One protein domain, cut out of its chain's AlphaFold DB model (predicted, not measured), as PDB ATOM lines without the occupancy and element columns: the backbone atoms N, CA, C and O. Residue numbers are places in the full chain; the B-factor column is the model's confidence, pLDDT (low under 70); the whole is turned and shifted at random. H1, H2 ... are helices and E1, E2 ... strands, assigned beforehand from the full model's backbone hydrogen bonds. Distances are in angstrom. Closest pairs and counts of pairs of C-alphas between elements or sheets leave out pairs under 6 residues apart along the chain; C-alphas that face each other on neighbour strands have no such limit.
ATOM      1  N   GLN A 251     -43.110 -97.362  65.884       67.56
ATOM      2  CA  GLN A 251     -42.735 -96.173  65.115       67.56
ATOM      3  C   GLN A 251     -43.994 -95.426  64.662       67.56
ATOM      4  O   GLN A 251     -44.546 -95.703  63.599       67.56
ATOM      5  N   TRP A 252     -44.463 -94.499  65.499       79.06
ATOM      6  CA  TRP A 252     -45.611 -93.656  65.198       79.06
ATOM      7  C   TRP A 252     -45.236 -92.529  64.252       79.06
ATOM      8  O   TRP A 252     -44.274 -91.791  64.464       79.06
ATOM      9  N   ARG A 253     -46.079 -92.350  63.248       85.19
ATOM     10  CA  ARG A 253     -46.084 -91.181  62.376       85.19
ATOM     11  C   ARG A 253     -47.279 -90.325  62.730       85.19
ATOM     12  O   ARG A 253     -48.333 -90.862  63.048       85.19
ATOM     13  N   SER A 254     -47.130 -89.010  62.682       81.94
ATOM     14  CA  SER A 254     -48.257 -88.107  62.903       81.94
ATOM     15  C   SER A 254     -48.864 -87.678  61.577       81.94
ATOM     16  O   SER A 254     -48.145 -87.425  60.613       81.94
ATOM     17  N   GLY A 255     -50.188 -87.574  61.544       84.56
ATOM     18  CA  GLY A 255     -50.925 -87.098  60.384       84.56
ATOM     19  C   GLY A 255     -52.167 -86.305  60.767       84.56
ATOM     20  O   GLY A 255     -52.672 -86.389  61.888       84.56
ATOM     21  N   GLU A 256     -52.681 -85.554  59.802       84.00
ATOM     22  CA  GLU A 256     -54.011 -84.958  59.863       84.00
ATOM     23  C   GLU A 256     -54.850 -85.533  58.726       84.00
ATOM     24  O   GLU A 256     -54.336 -85.802  57.640       84.00
ATOM     25  N   ILE A 257     -56.139 -85.748  58.986       84.56
ATOM     26  CA  ILE A 257     -57.089 -86.126  57.943       84.56
ATOM     27  C   ILE A 257     -57.634 -84.856  57.297       84.56
ATOM     28  O   ILE A 257     -58.189 -83.996  57.983       84.56
ATOM     29  N   VAL A 258     -57.538 -84.781  55.971       84.25
ATOM     30  CA  VAL A 258     -58.051 -83.667  55.170       84.25
ATOM     31  C   VAL A 258     -59.132 -84.164  54.215       84.25
ATOM     32  O   VAL A 258     -58.893 -85.045  53.389       84.25
ATOM     33  N   GLY A 259     -60.311 -83.541  54.293       85.12
ATOM     34  CA  GLY A 259     -61.466 -83.859  53.452       85.12
ATOM     35  C   GLY A 259     -62.391 -84.913  54.062       85.12
ATOM     36  O   GLY A 259     -62.437 -85.082  55.280       85.12
ATOM     37  N   ALA A 260     -63.166 -85.593  53.214       82.75
ATOM     38  CA  ALA A 260     -64.083 -86.668  53.592       82.75
ATOM     39  C   ALA A 260     -64.108 -87.754  52.499       82.75
ATOM     40  O   ALA A 260     -64.006 -87.417  51.316       82.75
ATOM     41  N   PRO A 261     -64.284 -89.044  52.846       83.44
ATOM     42  CA  PRO A 261     -64.449 -90.096  51.852       83.44
ATOM     43  C   PRO A 261     -65.758 -89.904  51.074       83.44
ATOM     44  O   PRO A 261     -66.839 -89.787  51.655       83.44
ATOM     45  N   THR A 262     -65.685 -89.927  49.742       81.00
ATOM     46  CA  THR A 262     -66.870 -89.925  48.875       81.00
ATOM     47  C   THR A 262     -67.413 -91.344  48.734       81.00
ATOM     48  O   THR A 262     -66.837 -92.162  48.013       81.00
ATOM     49  N   LYS A 263     -68.528 -91.654  49.403       76.19
ATOM     50  CA  LYS A 263     -69.195 -92.956  49.259       76.19
ATOM     51  C   LYS A 263     -69.871 -93.052  47.884       76.19
ATOM     52  O   LYS A 263     -70.725 -92.229  47.561       76.19
ATOM     53  N   LYS A 264     -69.527 -94.073  47.092       74.75
ATOM     54  CA  LYS A 264     -70.282 -94.483  45.896       74.75
ATOM     55  C   LYS A 264     -70.942 -95.828  46.190       74.75
ATOM     56  O   LYS A 264     -70.274 -96.847  46.129       74.75
ATOM     57  N   GLY A 265     -72.225 -95.816  46.547       80.56
ATOM     58  CA  GLY A 265     -72.990 -97.027  46.863       80.56
ATOM     59  C   GLY A 265     -73.634 -96.999  48.249       80.56
ATOM     60  O   GLY A 265     -73.463 -96.047  49.012       80.56
ATOM     61  N   ASN A 266     -74.398 -98.044  48.566       84.12
ATOM     62  CA  ASN A 266     -75.234 -98.116  49.770       84.12
ATOM     63  C   ASN A 266     -74.831 -99.240  50.731       84.12
ATOM     64  O   ASN A 266     -75.398 -99.316  51.816       84.12
ATOM     65  N   THR A 267     -73.833-100.059  50.396       85.06
ATOM     66  CA  THR A 267     -73.396-101.169  51.254       85.06
ATOM     67  C   THR A 267     -72.293-100.749  52.233       85.06
ATOM     68  O   THR A 267     -71.719 -99.657  52.119       85.06
ATOM     69  N   ASP A 268     -72.005-101.603  53.217       79.31
ATOM     70  CA  ASP A 268     -70.862-101.433  54.125       79.31
ATOM     71  C   ASP A 268     -69.529-101.680  53.411       79.31
ATOM     72  O   ASP A 268     -68.550-100.985  53.679       79.31
ATOM     73  N   ALA A 269     -69.507-102.602  52.442       83.50
ATOM     74  CA  ALA A 269     -68.344-102.848  51.593       83.50
ATOM     75  C   ALA A 269     -67.977-101.597  50.779       83.50
ATOM     76  O   ALA A 269     -66.811-101.205  50.750       83.50
ATOM     77  N   ASP A 270     -68.972-100.899  50.216       83.31
ATOM     78  CA  ASP A 270     -68.753 -99.630  49.505       83.31
ATOM     79  C   ASP A 270     -68.162 -98.558  50.434       83.31
ATOM     80  O   ASP A 270     -67.308 -97.769  50.029       83.31
ATOM     81  N   ALA A 271     -68.608 -98.519  51.695       83.50
ATOM     82  CA  ALA A 271     -68.096 -97.574  52.685       83.50
ATOM     83  C   ALA A 271     -66.640 -97.879  53.071       83.50
ATOM     84  O   ALA A 271     -65.831 -96.957  53.178       83.50
ATOM     85  N   GLN A 272     -66.298 -99.155  53.257       85.69
ATOM     86  CA  GLN A 272     -64.935 -99.593  53.565       85.69
ATOM     87  C   GLN A 272     -63.984 -99.359  52.390       85.69
ATOM     88  O   GLN A 272     -62.896 -98.821  52.589       85.69
ATOM     89  N   ALA A 273     -64.407 -99.673  51.163       87.25
ATOM     90  CA  ALA A 273     -63.628 -99.397  49.960       87.25
ATOM     91  C   ALA A 273     -63.376 -97.890  49.785       87.25
ATOM     92  O   ALA A 273     -62.242 -97.472  49.551       87.25
ATOM     93  N   ALA A 274     -64.410 -97.060  49.976       88.19
ATOM     94  CA  ALA A 274     -64.274 -95.606  49.924       88.19
ATOM     95  C   ALA A 274     -63.334 -95.068  51.014       88.19
ATOM     96  O   ALA A 274     -62.537 -94.171  50.741       88.19
ATOM     97  N   LEU A 275     -63.395 -95.615  52.232       89.88
ATOM     98  CA  LEU A 275     -62.500 -95.241  53.327       89.88
ATOM     99  C   LEU A 275     -61.044 -95.629  53.034       89.88
ATOM    100  O   LEU A 275     -60.158 -94.808  53.248       89.88
ATOM    101  N   GLY A 276     -60.793 -96.837  52.524       90.81
ATOM    102  CA  GLY A 276     -59.446 -97.289  52.161       90.81
ATOM    103  C   GLY A 276     -58.819 -96.403  51.088       90.81
ATOM    104  O   GLY A 276     -57.736 -95.856  51.293       90.81
ATOM    105  N   ALA A 277     -59.552 -96.164  49.995       91.25
ATOM    106  CA  ALA A 277     -59.113 -95.280  48.915       91.25
ATOM    107  C   ALA A 277     -58.864 -93.843  49.407       91.25
ATOM    108  O   ALA A 277     -57.883 -93.206  49.027       91.25
ATOM    109  N   TYR A 278     -59.733 -93.341  50.284       92.12
ATOM    110  CA  TYR A 278     -59.586 -92.019  50.882       92.12
ATOM    111  C   TYR A 278     -58.337 -91.902  51.759       92.12
ATOM    112  O   TYR A 278     -57.590 -90.932  51.627       92.12
ATOM    113  N   LEU A 279     -58.101 -92.879  52.641       92.88
ATOM    114  CA  LEU A 279     -56.931 -92.893  53.515       92.88
ATOM    115  C   LEU A 279     -55.646 -92.987  52.698       92.88
ATOM    116  O   LEU A 279     -54.716 -92.242  52.975       92.88
ATOM    117  N   GLN A 280     -55.617 -93.815  51.652       93.06
ATOM    118  CA  GLN A 280     -54.463 -93.947  50.761       93.06
ATOM    119  C   GLN A 280     -54.061 -92.621  50.089       93.06
ATOM    120  O   GLN A 280     -52.884 -92.424  49.798       93.06
ATOM    121  N   GLY A 281     -55.012 -91.706  49.875       93.12
ATOM    122  CA  GLY A 281     -54.750 -90.365  49.344       93.12
ATOM    123  C   GLY A 281     -54.244 -89.341  50.369       93.12
ATOM    124  O   GLY A 281     -53.960 -88.207  49.989       93.12
ATOM    125  N   GLN A 282     -54.151 -89.689  51.658       94.31
ATOM    126  CA  GLN A 282     -53.707 -88.764  52.705       94.31
ATOM    127  C   GLN A 282     -52.183 -88.613  52.720       94.31
ATOM    128  O   GLN A 282     -51.445 -89.578  52.524       94.31
ATOM    129  N   ALA A 283     -51.697 -87.414  53.053       92.44
ATOM    130  CA  ALA A 283     -50.264 -87.104  53.065       92.44
ATOM    131  C   ALA A 283     -49.452 -88.010  54.009       92.44
ATOM    132  O   ALA A 283     -48.329 -88.395  53.696       92.44
ATOM    133  N   PHE A 284     -50.028 -88.418  55.144       90.06
ATOM    134  CA  PHE A 284     -49.349 -89.307  56.094       90.06
ATOM    135  C   PHE A 284     -49.134 -90.736  55.561       90.06
ATOM    136  O   PHE A 284     -48.396 -91.506  56.177       90.06
ATOM    137  N   MET A 285     -49.762 -91.105  54.438       94.06
ATOM    138  CA  MET A 285     -49.600 -92.418  53.807       94.06
ATOM    139  C   MET A 285     -48.450 -92.475  52.799       94.06
ATOM    140  O   MET A 285     -48.038 -93.576  52.439       94.06
ATOM    141  N   THR A 286     -47.914 -91.334  52.355       92.00
ATOM    142  CA  THR A 286     -46.919 -91.278  51.270       92.00
ATOM    143  C   THR A 286     -45.652 -92.079  51.579       92.00
ATOM    144  O   THR A 286     -45.159 -92.791  50.711       92.00
ATOM    145  N   ASP A 287     -45.177 -92.049  52.826       86.69
ATOM    146  CA  ASP A 287     -43.932 -92.723  53.219       86.69
ATOM    147  C   ASP A 287     -44.157 -94.135  53.788       86.69
ATOM    148  O   ASP A 287     -43.257 -94.731  54.393       86.69
ATOM    149  N   VAL A 288     -45.394 -94.644  53.783       90.31
ATOM    150  CA  VAL A 288     -45.757 -95.925  54.419       90.31
ATOM    151  C   VAL A 288     -45.255 -97.082  53.549       90.31
ATOM    152  O   VAL A 288     -45.708 -97.195  52.407       90.31
ATOM    153  N   PRO A 289     -44.379 -97.974  54.065       91.81
ATOM    154  CA  PRO A 289     -43.862 -99.108  53.299       91.81
ATOM    155  C   PRO A 289     -44.992 -99.952  52.708       91.81
ATOM    156  O   PRO A 289     -45.942-100.309  53.410       91.81
ATOM    157  N   ALA A 290     -44.924-100.227  51.404       92.06
ATOM    158  CA  ALA A 290     -45.984-100.914  50.659       92.06
ATOM    159  C   ALA A 290     -46.217-102.364  51.124       92.06
ATOM    160  O   ALA A 290     -47.295-102.913  50.929       92.06
ATOM    161  N   ASP A 291     -45.219-102.973  51.754       92.62
ATOM    162  CA  ASP A 291     -45.204-104.354  52.230       92.62
ATOM    163  C   ASP A 291     -45.731-104.528  53.665       92.62
ATOM    164  O   ASP A 291     -45.889-105.660  54.131       92.62
ATOM    165  N   GLN A 292     -46.049-103.433  54.360       92.94
ATOM    166  CA  GLN A 292     -46.546-103.463  55.736       92.94
ATOM    167  C   GLN A 292     -48.041-103.141  55.813       92.94
ATOM    168  O   GLN A 292     -48.488-102.197  55.156       92.94
ATOM    169  N   PRO A 293     -48.830-103.852  56.639       97.19
ATOM    170  CA  PRO A 293     -50.157-103.379  57.021       97.19
ATOM    171  C   PRO A 293     -50.056-102.059  57.805       97.19
ATOM    172  O   PRO A 293     -48.997-101.701  58.326       97.19
ATOM    173  N   VAL A 294     -51.163-101.318  57.896       96.69
ATOM    174  CA  VAL A 294     -51.198-100.001  58.555       96.69
ATOM    175  C   VAL A 294     -52.171-100.010  59.717       96.69
ATOM    176  O   VAL A 294     -53.321-100.422  59.577       96.69
ATOM    177  N   LEU A 295     -51.705 -99.520  60.859       95.75
ATOM    178  CA  LEU A 295     -52.515 -99.254  62.035       95.75
ATOM    179  C   LEU A 295     -52.724 -97.742  62.129       95.75
ATOM    180  O   LEU A 295     -51.794 -97.005  62.451       95.75
ATOM    181  N   VAL A 296     -53.939 -97.274  61.864       94.81
ATOM    182  CA  VAL A 296     -54.300 -95.858  61.997       94.81
ATOM    183  C   VAL A 296     -55.041 -95.659  63.314       94.81
ATOM    184  O   VAL A 296     -56.163 -96.140  63.485       94.81
ATOM    185  N   PHE A 297     -54.426 -94.936  64.243       92.50
ATOM    186  CA  PHE A 297     -55.024 -94.526  65.503       92.50
ATOM    187  C   PHE A 297     -55.629 -93.130  65.371       92.50
ATOM    188  O   PHE A 297     -54.948 -92.179  65.001       92.50
ATOM    189  N   CYS A 298     -56.919 -93.001  65.655       91.44
ATOM    190  CA  CYS A 298     -57.658 -91.754  65.487       91.44
ATOM    191  C   CYS A 298     -57.785 -91.043  66.836       91.44
ATOM    192  O   CYS A 298     -58.650 -91.369  67.648       91.44
ATOM    193  N   ARG A 299     -56.932 -90.049  67.086       87.25
ATOM    194  CA  ARG A 299     -56.867 -89.338  68.365       87.25
ATOM    195  C   ARG A 299     -57.605 -88.007  68.300       87.25
ATOM    196  O   ARG A 299     -57.337 -87.171  67.438       87.25
ATOM    197  N   SER A 300     -58.503 -87.775  69.255       86.38
ATOM    198  CA  SER A 300     -59.139 -86.469  69.443       86.38
ATOM    199  C   SER A 300     -58.468 -85.725  70.594       86.38
ATOM    200  O   SER A 300     -58.181 -86.295  71.644       86.38
ATOM    201  N   ARG A 301     -58.211 -84.437  70.387       83.62
ATOM    202  CA  ARG A 301     -57.675 -83.482  71.368       83.62
ATOM    203  C   ARG A 301     -58.648 -82.326  71.598       83.62
ATOM    204  O   ARG A 301     -58.259 -81.289  72.116       83.62
ATOM    205  N   GLN A 302     -59.899 -82.484  71.168       85.31
ATOM    206  CA  GLN A 302     -60.920 -81.466  71.363       85.31
ATOM    207  C   GLN A 302     -61.181 -81.243  72.850       85.31
ATOM    208  O   GLN A 302     -61.298 -82.193  73.630       85.31
ATOM    209  N   GLU A 303     -61.376 -79.984  73.211       84.38
ATOM    210  CA  GLU A 303     -61.826 -79.569  74.531       84.38
ATOM    211  C   GLU A 303     -63.304 -79.172  74.473       84.38
ATOM    212  O   GLU A 303     -63.811 -78.649  73.479       84.38
ATOM    213  N   ALA A 304     -64.025 -79.456  75.549       85.50
ATOM    214  CA  ALA A 304     -65.345 -78.909  75.793       85.50
ATOM    215  C   ALA A 304     -65.236 -77.427  76.191       85.50
ATOM    216  O   ALA A 304     -64.172 -76.930  76.549       85.50
ATOM    217  N   LYS A 305     -66.369 -76.711  76.196       86.44
ATOM    218  CA  LYS A 305     -66.426 -75.269  76.522       86.44
ATOM    219  C   LYS A 305     -65.831 -74.893  77.889       86.44
ATOM    220  O   LYS A 305     -65.542 -73.728  78.116       86.44
ATOM    221  N   ASN A 306     -65.690 -75.852  78.801       82.75
ATOM    222  CA  ASN A 306     -65.118 -75.673  80.136       82.75
ATOM    223  C   ASN A 306     -63.614 -76.015  80.210       82.75
ATOM    224  O   ASN A 306     -63.108 -76.230  81.308       82.75
ATOM    225  N   GLY A 307     -62.930 -76.154  79.068       79.56
ATOM    226  CA  GLY A 307     -61.510 -76.523  78.992       79.56
ATOM    227  C   GLY A 307     -61.215 -77.984  79.351       79.56
ATOM    228  O   GLY A 307     -60.064 -78.401  79.377       79.56
ATOM    229  N   GLN A 308     -62.234 -78.797  79.647       80.00
ATOM    230  CA  GLN A 308     -62.040 -80.226  79.898       80.00
ATOM    231  C   GLN A 308     -61.980 -80.993  78.576       80.00
ATOM    232  O   GLN A 308     -62.701 -80.633  77.647       80.00
ATOM    233  N   PRO A 309     -61.237 -82.111  78.483       77.69
ATOM    234  CA  PRO A 309     -61.249 -82.945  77.287       77.69
ATOM    235  C   PRO A 309     -62.676 -83.370  76.910       77.69
ATOM    236  O   PRO A 309     -63.471 -83.767  77.777       77.69
ATOM    237  N   SER A 310     -63.005 -83.299  75.619       85.88
ATOM    238  CA  SER A 310     -64.297 -83.748  75.100       85.88
ATOM    239  C   SER A 310     -64.506 -85.247  75.379       85.88
ATOM    240  O   SER A 310     -63.531 -85.976  75.598       85.88
ATOM    241  N   PRO A 311     -65.750 -85.764  75.362       85.38
ATOM    242  CA  PRO A 311     -65.994 -87.201  75.499       85.38
ATOM    243  C   PRO A 311     -65.161 -88.046  74.523       85.38
ATOM    244  O   PRO A 311     -64.578 -89.047  74.921       85.38
ATOM    245  N   GLN A 312     -65.005 -87.587  73.278       82.31
ATOM    246  CA  GLN A 312     -64.189 -88.268  72.273       82.31
ATOM    247  C   GLN A 312     -62.692 -88.233  72.611       82.31
ATOM    248  O   GLN A 312     -62.000 -89.239  72.443       82.31
ATOM    249  N   ALA A 313     -62.183 -87.098  73.099       83.00
ATOM    250  CA  ALA A 313     -60.797 -86.995  73.546       83.00
ATOM    251  C   ALA A 313     -60.530 -87.959  74.713       83.00
ATOM    252  O   ALA A 313     -59.552 -88.705  74.682       83.00
ATOM    253  N   LYS A 314     -61.456 -88.040  75.678       83.94
ATOM    254  CA  LYS A 314     -61.403 -89.006  76.790       83.94
ATOM    255  C   LYS A 314     -61.454 -90.456  76.309       83.94
ATOM    256  O   LYS A 314     -60.701 -91.286  76.813       83.94
ATOM    257  N   ASP A 315     -62.309 -90.761  75.337       86.44
ATOM    258  CA  ASP A 315     -62.425 -92.109  74.779       86.44
ATOM    259  C   ASP A 315     -61.153 -92.525  74.042       86.44
ATOM    260  O   ASP A 315     -60.629 -93.603  74.313       86.44
ATOM    261  N   SER A 316     -60.609 -91.661  73.177       85.00
ATOM    262  CA  SER A 316     -59.358 -91.955  72.466       85.00
ATOM    263  C   SER A 316     -58.178 -92.093  73.432       85.00
ATOM    264  O   SER A 316     -57.413 -93.045  73.327       85.00
ATOM    265  N   ALA A 317     -58.071 -91.233  74.452       80.81
ATOM    266  CA  ALA A 317     -57.055 -91.369  75.495       80.81
ATOM    267  C   ALA A 317     -57.187 -92.694  76.262       80.81
ATOM    268  O   ALA A 317     -56.186 -93.332  76.573       80.81
ATOM    269  N   SER A 318     -58.418 -93.132  76.528       83.62
ATOM    270  CA  SER A 318     -58.660 -94.396  77.215       83.62
ATOM    271  C   SER A 318     -58.352 -95.623  76.359       83.62
ATOM    272  O   SER A 318     -57.908 -96.622  76.916       83.62
ATOM    273  N   VAL A 319     -58.612 -95.582  75.049       87.62
ATOM    274  CA  VAL A 319     -58.184 -96.651  74.131       87.62
ATOM    275  C   VAL A 319     -56.661 -96.682  74.061       87.62
ATOM    276  O   VAL A 319     -56.074 -97.758  74.095       87.62
ATOM    277  N   ASP A 320     -56.015 -95.516  74.042       83.19
ATOM    278  CA  ASP A 320     -54.556 -95.440  74.043       83.19
ATOM    279  C   ASP A 320     -53.936 -96.102  75.283       83.19
ATOM    280  O   ASP A 320     -52.977 -96.871  75.200       83.19
ATOM    281  N   GLU A 321     -54.532 -95.844  76.445       78.06
ATOM    282  CA  GLU A 321     -54.145 -96.476  77.703       78.06
ATOM    283  C   GLU A 321     -54.392 -97.993  77.685       78.06
ATOM    284  O   GLU A 321     -53.517 -98.765  78.072       78.06
ATOM    285  N   ALA A 322     -55.558 -98.431  77.200       84.31
ATOM    286  CA  ALA A 322     -55.954 -99.839  77.213       84.31
ATOM    287  C   ALA A 322     -55.207-100.708  76.192       84.31
ATOM    288  O   ALA A 322     -55.037-101.902  76.431       84.31
ATOM    289  N   CYS A 323     -54.803-100.139  75.056       86.88
ATOM    290  CA  CYS A 323     -54.249-100.888  73.932       86.88
ATOM    291  C   CYS A 323     -52.762-100.629  73.690       86.88
ATOM    292  O   CYS A 323     -52.114-101.463  73.080       86.88
ATOM    293  N   PHE A 324     -52.183 -99.518  74.141       79.56
ATOM    294  CA  PHE A 324     -50.793 -99.189  73.794       79.56
ATOM    295  C   PHE A 324     -49.907 -98.890  75.004       79.56
ATOM    296  O   PHE A 324     -48.698 -98.722  74.848       79.56
ATOM    297  N   SER A 325     -50.475 -98.840  76.212       69.25
ATOM    298  CA  SER A 325     -49.741 -98.461  77.420       69.25
ATOM    299  C   SER A 325     -49.552 -99.633  78.382       69.25
ATOM    300  O   SER A 325     -50.471-100.404  78.660       69.25
ATOM    301  N   TYR A 326     -48.354 -99.746  78.955       61.88
ATOM    302  CA  TYR A 326     -48.088-100.693  80.038       61.88
ATOM    303  C   TYR A 326     -48.674-100.205  81.373       61.88
ATOM    304  O   TYR A 326     -48.700 -98.999  81.624       61.88
ATOM    305  N   PRO A 327     -49.085-101.121  82.269       64.12
ATOM    306  CA  PRO A 327     -49.164-102.578  82.098       64.12
ATOM    307  C   PRO A 327     -50.508-103.046  81.501       64.12
ATOM    308  O   PRO A 327     -50.884-104.208  81.656       64.12
ATOM    309  N   GLY A 328     -51.273-102.141  80.887       69.44
ATOM    310  CA  GLY A 328     -52.593-102.434  80.327       69.44
ATOM    311  C   GLY A 328     -52.554-103.276  79.052       69.44
ATOM    312  O   GLY A 328     -53.485-104.042  78.819       69.44
ATOM    313  N   ALA A 329     -51.469-103.181  78.278       77.12
ATOM    314  CA  ALA A 329     -51.333-103.829  76.979       77.12
ATOM    315  C   ALA A 329     -50.014-104.599  76.814       77.12
ATOM    316  O   ALA A 329     -48.970-104.196  77.326       77.12
ATOM    317  N   ASN A 330     -50.069-105.696  76.057       83.06
ATOM    318  CA  ASN A 330     -48.913-106.490  75.634       83.06
ATOM    319  C   ASN A 330     -49.081-107.015  74.201       83.06
ATOM    320  O   ASN A 330     -48.138-106.965  73.415       83.06
ATOM    321  N   GLY A 331     -50.286-107.457  73.828       85.19
ATOM    322  CA  GLY A 331     -50.541-108.012  72.501       85.19
ATOM    323  C   GLY A 331     -50.405-106.976  71.391       85.19
ATOM    324  O   GLY A 331     -49.691-107.187  70.413       85.19
ATOM    325  N   THR A 332     -51.039-105.825  71.558       89.31
ATOM    326  CA  THR A 332     -51.032-104.739  70.578       89.31
ATOM    327  C   THR A 332     -49.633-104.112  70.430       89.31
ATOM    328  O   THR A 332     -49.183-103.972  69.288       89.31
ATOM    329  N   PRO A 333     -48.868-103.794  71.503       83.75
ATOM    330  CA  PRO A 333     -47.466-103.386  71.368       83.75
ATOM    331  C   PRO A 333     -46.579-104.430  70.672       83.75
ATOM    332  O   PRO A 333     -45.678-104.066  69.918       83.75
ATOM    333  N   ALA A 334     -46.820-105.727  70.886       85.88
ATOM    334  CA  ALA A 334     -46.079-106.780  70.194       85.88
ATOM    335  C   ALA A 334     -46.420-106.826  68.695       85.88
ATOM    336  O   ALA A 334     -45.512-106.860  67.862       85.88
ATOM    337  N   ALA A 335     -47.712-106.781  68.356       87.56
ATOM    338  CA  ALA A 335     -48.202-106.842  66.982       87.56
ATOM    339  C   ALA A 335     -47.820-105.601  66.162       87.56
ATOM    340  O   ALA A 335     -47.379-105.727  65.025       87.56
ATOM    341  N   SER A 336     -47.929-104.404  66.743       89.44
ATOM    342  CA  SER A 336     -47.697-103.115  66.063       89.44
ATOM    343  C   SER A 336     -46.288-102.935  65.491       89.44
ATOM    344  O   SER A 336     -46.105-102.129  64.587       89.44
ATOM    345  N   ARG A 337     -45.301-103.728  65.924       88.12
ATOM    346  CA  ARG A 337     -43.950-103.750  65.331       88.12
ATOM    347  C   ARG A 337     -43.922-104.226  63.874       88.12
ATOM    348  O   ARG A 337     -42.941-103.983  63.181       88.12
ATOM    349  N   TYR A 338     -44.982-104.893  63.431       92.38
ATOM    350  CA  TYR A 338     -45.174-105.357  62.055       92.38
ATOM    351  C   TYR A 338     -46.148-104.473  61.268       92.38
ATOM    352  O   TYR A 338     -46.567-104.838  60.174       92.38
ATOM    353  N   PHE A 339     -46.522-103.322  61.829       94.06
ATOM    354  CA  PHE A 339     -47.402-102.348  61.203       94.06
ATOM    355  C   PHE A 339     -46.673-101.026  61.020       94.06
ATOM    356  O   PHE A 339     -45.949-100.561  61.902       94.06
ATOM    357  N   ALA A 340     -46.990-100.340  59.930       93.38
ATOM    358  CA  ALA A 340     -46.801 -98.905  59.884       93.38
ATOM    359  C   ALA A 340     -47.876 -98.248  60.761       93.38
ATOM    360  O   ALA A 340     -49.072 -98.357  60.484       93.38
ATOM    361  N   CYS A 341     -47.466 -97.590  61.842       92.62
ATOM    362  CA  CYS A 341     -48.394 -97.020  62.814       92.62
ATOM    363  C   CYS A 341     -48.532 -95.509  62.611       92.62
ATOM    364  O   CYS A 341     -47.540 -94.782  62.548       92.62
ATOM    365  N   VAL A 342     -49.768 -95.025  62.514       92.25
ATOM    366  CA  VAL A 342     -50.076 -93.615  62.257       92.25
ATOM    367  C   VAL A 342     -51.018 -93.087  63.335       92.25
ATOM    368  O   VAL A 342     -52.113 -93.609  63.505       92.25
ATOM    369  N   ASP A 343     -50.603 -92.046  64.053       88.81
ATOM    370  CA  ASP A 343     -51.430 -91.269  64.978       88.81
ATOM    371  C   ASP A 343     -52.013 -90.076  64.221       88.81
ATOM    372  O   ASP A 343     -51.300 -89.161  63.798       88.81
ATOM    373  N   VAL A 344     -53.322 -90.107  64.027       89.94
ATOM    374  CA  VAL A 344     -54.048 -89.120  63.248       89.94
ATOM    375  C   VAL A 344     -54.875 -88.242  64.167       89.94
ATOM    376  O   VAL A 344     -55.748 -88.720  64.895       89.94
ATOM    377  N   ASN A 345     -54.659 -86.934  64.073       84.38
ATOM    378  CA  ASN A 345     -55.481 -85.962  64.775       84.38
ATOM    379  C   ASN A 345     -56.842 -85.801  64.079       84.38
ATOM    380  O   ASN A 345     -56.925 -85.267  62.974       84.38
ATOM    381  N   VAL A 346     -57.920 -86.211  64.749       87.31
ATOM    382  CA  VAL A 346     -59.300 -86.077  64.244       87.31
ATOM    383  C   VAL A 346     -60.052 -84.888  64.849       87.31
ATOM    384  O   VAL A 346     -61.263 -84.759  64.682       87.31
ATOM    385  N   SER A 347     -59.351 -83.986  65.543       83.38
ATOM    386  CA  SER A 347     -59.983 -82.872  66.266       83.38
ATOM    387  C   SER A 347     -60.651 -81.841  65.359       83.38
ATOM    388  O   SER A 347     -61.594 -81.183  65.787       83.38
ATOM    389  N   ALA A 348     -60.178 -81.684  64.122       80.62
ATOM    390  CA  ALA A 348     -60.713 -80.706  63.173       80.62
ATOM    391  C   ALA A 348     -61.913 -81.232  62.363       80.62
ATOM    392  O   ALA A 348     -62.490 -80.499  61.563       80.62
ATOM    393  N   ILE A 349     -62.296 -82.500  62.546       78.12
ATOM    394  CA  ILE A 349     -63.322 -83.134  61.721       78.12
ATOM    395  C   ILE A 349     -64.716 -82.698  62.182       78.12
ATOM    396  O   ILE A 349     -65.156 -83.017  63.293       78.12
ATOM    397  N   ASP A 350     -65.439 -82.018  61.287       75.00
ATOM    398  CA  ASP A 350     -66.872 -81.780  61.449       75.00
ATOM    399  C   ASP A 350     -67.633 -83.102  61.279       75.00
ATOM    400  O   ASP A 350     -67.741 -83.665  60.185       75.00
ATOM    401  N   ALA A 351     -68.197 -83.582  62.387       67.50
ATOM    402  CA  ALA A 351     -68.984 -84.805  62.453       67.50
ATOM    403  C   ALA A 351     -70.144 -84.849  61.448       67.50
ATOM    404  O   ALA A 351     -70.526 -85.932  61.001       67.50
ATOM    405  N   LYS A 352     -70.712 -83.688  61.095       70.94
ATOM    406  CA  LYS A 352     -71.846 -83.589  60.168       70.94
ATOM    407  C   LYS A 352     -71.426 -83.772  58.715       70.94
ATOM    408  O   LYS A 352     -72.206 -84.287  57.922       70.94
ATOM    409  N   GLN A 353     -70.209 -83.360  58.374       73.69
ATOM    410  CA  GLN A 353     -69.680 -83.432  57.010       73.69
ATOM    411  C   GLN A 353     -68.906 -84.729  56.749       73.69
ATOM    412  O   GLN A 353     -68.652 -85.076  55.599       73.69
ATOM    413  N   ASN A 354     -68.562 -85.466  57.807       72.00
ATOM    414  CA  ASN A 354     -67.743 -86.668  57.732       72.00
ATOM    415  C   ASN A 354     -68.442 -87.861  58.406       72.00
ATOM    416  O   ASN A 354     -68.044 -88.287  59.490       72.00
ATOM    417  N   PRO A 355     -69.488 -88.441  57.787       65.31
ATOM    418  CA  PRO A 355     -70.287 -89.501  58.408       65.31
ATOM    419  C   PRO A 355     -69.467 -90.758  58.739       65.31
ATOM    420  O   PRO A 355     -69.792 -91.472  59.686       65.31
ATOM    421  N   VAL A 356     -68.378 -91.007  58.002       63.94
ATOM    422  CA  VAL A 356     -67.458 -92.133  58.238       63.94
ATOM    423  C   VAL A 356     -66.568 -91.905  59.472       63.94
ATOM    424  O   VAL A 356     -66.195 -92.867  60.142       63.94
ATOM    425  N   LEU A 357     -66.293 -90.643  59.819       67.81
ATOM    426  CA  LEU A 357     -65.460 -90.223  60.956       67.81
ATOM    427  C   LEU A 357     -66.275 -89.502  62.050       67.81
ATOM    428  O   LEU A 357     -65.720 -88.827  62.915       67.81
ATOM    429  N   ASN A 358     -67.603 -89.644  62.013       65.56
ATOM    430  CA  ASN A 358     -68.554 -88.933  62.865       65.56
ATOM    431  C   ASN A 358     -68.310 -89.199  64.361       65.56
ATOM    432  O   ASN A 358     -68.244 -90.349  64.784       65.56
ATOM    433  N   GLN A 359     -68.276 -88.134  65.165       54.22
ATOM    434  CA  GLN A 359     -67.909 -88.090  66.585       54.22
ATOM    435  C   GLN A 359     -68.667 -89.059  67.515       54.22
ATOM    436  O   GLN A 359     -68.073 -89.530  68.481       54.22
ATOM    437  N   THR A 360     -69.926 -89.425  67.247       57.84
ATOM    438  CA  THR A 360     -70.661 -90.407  68.081       57.84
ATOM    439  C   THR A 360     -70.271 -91.860  67.803       57.84
ATOM    440  O   THR A 360     -70.536 -92.740  68.619       57.84
ATOM    441  N   THR A 361     -69.655 -92.133  66.650       60.81
ATOM    442  CA  THR A 361     -69.237 -93.477  66.214       60.81
ATOM    443  C   THR A 361     -67.829 -93.468  65.627       60.81
ATOM    444  O   THR A 361     -67.500 -94.325  64.801       60.81
ATOM    445  N   ALA A 362     -67.017 -92.481  66.015       69.06
ATOM    446  CA  ALA A 362     -65.744 -92.234  65.369       69.06
ATOM    447  C   ALA A 362     -64.880 -93.488  65.522       69.06
ATOM    448  O   ALA A 362     -64.817 -94.056  66.625       69.06
ATOM    449  N   PRO A 363     -64.262 -93.964  64.430       83.06
ATOM    450  CA  PRO A 363     -63.277 -95.014  64.562       83.06
ATOM    451  C   PRO A 363     -62.191 -94.520  65.509       83.06
ATOM    452  O   PRO A 363     -61.762 -93.375  65.423       83.06
ATOM    453  N   GLN A 364     -61.802 -95.379  66.441       89.88
ATOM    454  CA  GLN A 364     -60.645 -95.155  67.302       89.88
ATOM    455  C   GLN A 364     -59.414 -95.819  66.688       89.88
ATOM    456  O   GLN A 364     -58.310 -95.294  66.783       89.88
ATOM    457  N   VAL A 365     -59.620 -96.949  66.004       92.94
ATOM    458  CA  VAL A 365     -58.583 -97.660  65.261       92.94
ATOM    459  C   VAL A 365     -59.125 -98.088  63.900       92.94
ATOM    460  O   VAL A 365     -60.244 -98.597  63.803       92.94
ATOM    461  N   ILE A 366     -58.323 -97.912  62.855       94.31
ATOM    462  CA  ILE A 366     -58.561 -98.457  61.516       94.31
ATOM    463  C   ILE A 366     -57.358 -99.328  61.157       94.31
ATOM    464  O   ILE A 366     -56.214 -98.892  61.283       94.31
ATOM    465  N   LEU A 367     -57.619-100.557  60.716       96.44
ATOM    466  CA  LEU A 367     -56.599-101.482  60.234       96.44
ATOM    467  C   LEU A 367     -56.684-101.572  58.716       96.44
ATOM    468  O   LEU A 367     -57.748-101.878  58.173       96.44
ATOM    469  N   LEU A 368     -55.562-101.323  58.049       96.75
ATOM    470  CA  LEU A 368     -55.407-101.526  56.615       96.75
ATOM    471  C   LEU A 368     -54.506-102.735  56.373       96.75
ATOM    472  O   LEU A 368     -53.442-102.851  56.987       96.75
ATOM    473  N   ALA A 369     -54.910-103.611  55.459       96.94
ATOM    474  CA  ALA A 369     -54.066-104.702  54.991       96.94
ATOM    475  C   ALA A 369     -52.911-104.176  54.109       96.94
ATOM    476  O   ALA A 369     -52.817-102.979  53.807       96.94
ATOM    477  N   LYS A 370     -52.005-105.074  53.694       95.44
ATOM    478  CA  LYS A 370     -50.847-104.731  52.841       95.44
ATOM    479  C   LYS A 370     -51.279-104.082  51.515       95.44
ATOM    480  O   LYS A 370     -50.668-103.118  51.073       95.44
ATOM    481  N   ASP A 371     -52.400-104.525  50.947       94.62
ATOM    482  CA  ASP A 371     -53.010-103.964  49.730       94.62
ATOM    483  C   ASP A 371     -53.797-102.654  49.957       94.62
ATOM    484  O   ASP A 371     -54.449-102.157  49.042       94.62
ATOM    485  N   ARG A 372     -53.734-102.085  51.170       94.38
ATOM    486  CA  ARG A 372     -54.458-100.880  51.620       94.38
ATOM    487  C   ARG A 372     -55.979-101.026  51.702       94.38
ATOM    488  O   ARG A 372     -56.659-100.039  51.990       94.38
ATOM    489  N   SER A 373     -56.521-102.232  51.535       94.19
ATOM    490  CA  SER A 373     -57.926-102.493  51.843       94.19
ATOM    491  C   SER A 373     -58.186-102.352  53.348       94.19
ATOM    492  O   SER A 373     -57.318-102.622  54.184       94.19
ATOM    493  N   VAL A 374     -59.382-101.886  53.713       95.06
ATOM    494  CA  VAL A 374     -59.782-101.751  55.120       95.06
ATOM    495  C   VAL A 374     -60.114-103.133  55.672       95.06
ATOM    496  O   VAL A 374     -61.134-103.713  55.314       95.06
ATOM    497  N   ALA A 375     -59.276-103.638  56.573       95.12
ATOM    498  CA  ALA A 375     -59.476-104.929  57.222       95.12
ATOM    499  C   ALA A 375     -60.421-104.832  58.427       95.12
ATOM    500  O   ALA A 375     -61.250-105.713  58.643       95.12
ATOM    501  N   ALA A 376     -60.317-103.752  59.208       94.12
ATOM    502  CA  ALA A 376     -61.200-103.513  60.344       94.12
ATOM    503  C   ALA A 376     -61.357-102.022  60.655       94.12
ATOM    504  O   ALA A 376     -60.435-101.224  60.487       94.12
ATOM    505  N   VAL A 377     -62.532-101.665  61.178       91.38
ATOM    506  CA  VAL A 377     -62.844-100.330  61.703       91.38
ATOM    507  C   VAL A 377     -63.392-100.498  63.112       91.38
ATOM    508  O   VAL A 377     -64.522-100.946  63.303       91.38
ATOM    509  N   LEU A 378     -62.590-100.149  64.111       90.56
ATOM    510  CA  LEU A 378     -62.902-100.383  65.513       90.56
ATOM    511  C   LEU A 378     -63.378 -99.097  66.182       90.56
ATOM    512  O   LEU A 378     -62.727 -98.053  66.122       90.56
ATOM    513  N   LYS A 379     -64.545 -99.186  66.822       86.88
ATOM    514  CA  LYS A 379     -65.290 -98.052  67.375       86.88
ATOM    515  C   LYS A 379     -65.599 -98.275  68.851       86.88
ATOM    516  O   LYS A 379     -65.977 -99.376  69.246       86.88
ATOM    517  N   GLY A 380     -65.548 -97.189  69.620       72.94
ATOM    518  CA  GLY A 380     -66.042 -97.128  70.996       72.94
ATOM    519  C   GLY A 380     -65.136 -97.783  72.046       72.94
ATOM    520  O   GLY A 380     -64.606 -98.877  71.871       72.94
ATOM    521  N   LYS A 381     -65.016 -97.113  73.196       66.38
ATOM    522  CA  LYS A 381     -64.149 -97.512  74.314       66.38
ATOM    523  C   LYS A 381     -64.487 -98.888  74.908       66.38
ATOM    524  O   LYS A 381     -63.585 -99.645  75.237       66.38
ATOM    525  N   ALA A 382     -65.771 -99.237  75.032       60.66
ATOM    526  CA  ALA A 382     -66.202-100.447  75.749       60.66
ATOM    527  C   ALA A 382     -65.787-101.778  75.083       60.66
ATOM    528  O   ALA A 382     -65.935-102.829  75.701       60.66
ATOM    529  N   LYS A 383     -65.296-101.746  73.835       65.19
ATOM    530  CA  LYS A 383     -64.942-102.945  73.054       65.19
ATOM    531  C   LYS A 383     -63.480-102.992  72.603       65.19
ATOM    532  O   LYS A 383     -63.051-104.018  72.088       65.19
ATOM    533  N   LEU A 384     -62.721-101.913  72.792       87.88
ATOM    534  CA  LEU A 384     -61.326-101.807  72.361       87.88
ATOM    535  C   LEU A 384     -60.399-102.080  73.547       87.88
ATOM    536  O   LEU A 384     -59.931-101.174  74.229       87.88
ATOM    537  N   THR A 385     -60.204-103.369  73.818       91.19
ATOM    538  CA  THR A 385     -59.180-103.868  74.741       91.19
ATOM    539  C   THR A 385     -57.930-104.264  73.961       91.19
ATOM    540  O   THR A 385     -58.003-104.479  72.748       91.19
ATOM    541  N   ASP A 386     -56.797-104.418  74.651       90.12
ATOM    542  CA  ASP A 386     -55.569-104.966  74.064       90.12
ATOM    543  C   ASP A 386     -55.827-106.270  73.290       90.12
ATOM    544  O   ASP A 386     -55.510-106.367  72.110       90.12
ATOM    545  N   ALA A 387     -56.497-107.241  73.919       91.62
ATOM    546  CA  ALA A 387     -56.786-108.534  73.302       91.62
ATOM    547  C   ALA A 387     -57.700-108.425  72.069       91.62
ATOM    548  O   ALA A 387     -57.497-109.138  71.088       91.62
ATOM    549  N   ALA A 388     -58.706-107.543  72.105       93.12
ATOM    550  CA  ALA A 388     -59.628-107.368  70.986       93.12
ATOM    551  C   ALA A 388     -58.933-106.732  69.776       93.12
ATOM    552  O   ALA A 388     -59.091-107.210  68.655       93.12
ATOM    553  N   LEU A 389     -58.135-105.683  70.001       94.38
ATOM    554  CA  LEU A 389     -57.376-105.046  68.930       94.38
ATOM    555  C   LEU A 389     -56.306-105.987  68.372       94.38
ATOM    556  O   LEU A 389     -56.216-106.161  67.159       94.38
ATOM    557  N   GLN A 390     -55.549-106.645  69.247       94.06
ATOM    558  CA  GLN A 390     -54.560-107.637  68.852       94.06
ATOM    559  C   GLN A 390     -55.191-108.737  67.986       94.06
ATOM    560  O   GLN A 390     -54.634-109.067  66.945       94.06
ATOM    561  N   ALA A 391     -56.357-109.276  68.352       95.56
ATOM    562  CA  ALA A 391     -57.020-110.311  67.561       95.56
ATOM    563  C   ALA A 391     -57.315-109.862  66.119       95.56
ATOM    564  O   ALA A 391     -57.154-110.653  65.194       95.56
ATOM    565  N   GLU A 392     -57.701-108.601  65.906       96.62
ATOM    566  CA  GLU A 392     -57.878-108.052  64.555       96.62
ATOM    567  C   GLU A 392     -56.543-107.815  63.840       96.62
ATOM    568  O   GLU A 392     -56.423-108.111  62.653       96.62
ATOM    569  N   MET A 393     -55.517-107.347  64.556       96.38
ATOM    570  CA  MET A 393     -54.173-107.173  63.995       96.38
ATOM    571  C   MET A 393     -53.587-108.504  63.508       96.38
ATOM    572  O   MET A 393     -53.008-108.565  62.430       96.38
ATOM    573  N   MET A 394     -53.790-109.590  64.252       96.75
ATOM    574  CA  MET A 394     -53.291-110.917  63.880       96.75
ATOM    575  C   MET A 394     -53.913-111.451  62.581       96.75
ATOM    576  O   MET A 394     -53.279-112.243  61.895       96.75
ATOM    577  N   LYS A 395     -55.119-111.006  62.197       96.56
ATOM    578  CA  LYS A 395     -55.766-111.430  60.940       96.56
ATOM    579  C   LYS A 395     -55.098-110.861  59.688       96.56
ATOM    580  O   LYS A 395     -55.307-111.404  58.609       96.56
ATOM    581  N   VAL A 396     -54.353-109.759  59.813       96.62
ATOM    582  CA  VAL A 396     -53.698-109.087  58.673       96.62
ATOM    583  C   VAL A 396     -52.193-109.336  58.603       96.62
ATOM    584  O   VAL A 396     -51.551-108.933  57.631       96.62
ATOM    585  N   LEU A 397     -51.623-109.984  59.620       94.69
ATOM    586  CA  LEU A 397     -50.231-110.413  59.614       94.69
ATOM    587  C   LEU A 397     -50.065-111.693  58.792       94.69
ATOM    588  O   LEU A 397     -50.963-112.529  58.714       94.69
ATOM    589  N   ASP A 398     -48.888-111.861  58.194       95.56
ATOM    590  CA  ASP A 398     -48.499-113.157  57.640       95.56
ATOM    591  C   ASP A 398     -48.168-114.161  58.759       95.56
ATOM    592  O   ASP A 398     -48.121-113.830  59.951       95.56
TER     593      ASP A 398
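AT A GLANCE: This is residues 251 to 398 of the 477 residues of an uncharacterized protein of Planctomycetes bacterium (UniProt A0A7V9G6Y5). A strongly twisted five-stranded sheet forms the core; H1 crosses one face over E4 and E5, while H2 and H4 cover part of the opposite face and meet at their ends in a corner, with H3 packed on H4. The printed part has 148 residues, with named elements in the order E1 H1 E2 H2 H3 E3 E4 E5 H4; the class is mixed, helices and strands, with under half of the residues in named elements. The mixed sheet runs E1 E3 E2 E4 E5. The whole is compact, with a radius of gyration of the C-alphas of 14.6 A and spans of 46 by 42 by 28 A.

IN THESE COORDINATES: E1, residues 252 to 256, begins at C-alpha 252 (-45.611, -93.656, 65.198). H1 is residues 268 to 280, 18.3 A long; E2, 294 to 299, 15.6 A; H2, 311 to 324, 19.4 A; H3, 331 to 338; E3, 340 to 345, 16.3 A; E4, 363 to 368; E5, 374 to 379. H4, residues 386 to 394, ends at C-alpha 394 (-53.291, -110.917, 63.880).

HOW THE PARTS SIT: E1 and E3 are parallel (N 253 to O 341, 2.9 A), as are E3 and E2 (N 297 to O 342, 2.8 A). E2 and E4 are antiparallel (N 296 to O 366, 2.9 A), and E4 and E5 form a hairpin (N 367 to O 376, 2.9 A); these pairs are within hydrogen-bond range. E2, H2 H3, E3 is a strand-helix-strand unit, two parallel neighbour strands joined through helices, and E1, H1, E2 a split one, with E3 between; both crossovers are right-handed. H1 runs across the strands at a height of 9.2 A over the sheet, the C-alphas of Gly 276 and Val 374 closest at 5.4 A. On the opposite face H2 runs along the strands at 8.0 A, its Ser 316 C-alpha 5.5 A from that of Arg 299, the closest pair with E2. H3 and H4 touch, closest at the C-alphas of Thr 332 and Gln 390, 4.9 A. Every O i to N i+4 pair is within range in H1, H2 and H4; in H3, 2 of 4.

THE WHOLE: The printed part has no cut. The links E1 to H1, H1 to E2, E2 to H2 and E3 to E4 are long. Low-confidence stretches, with pLDDT under 70, include residues 325 to 328 and 355 to 362.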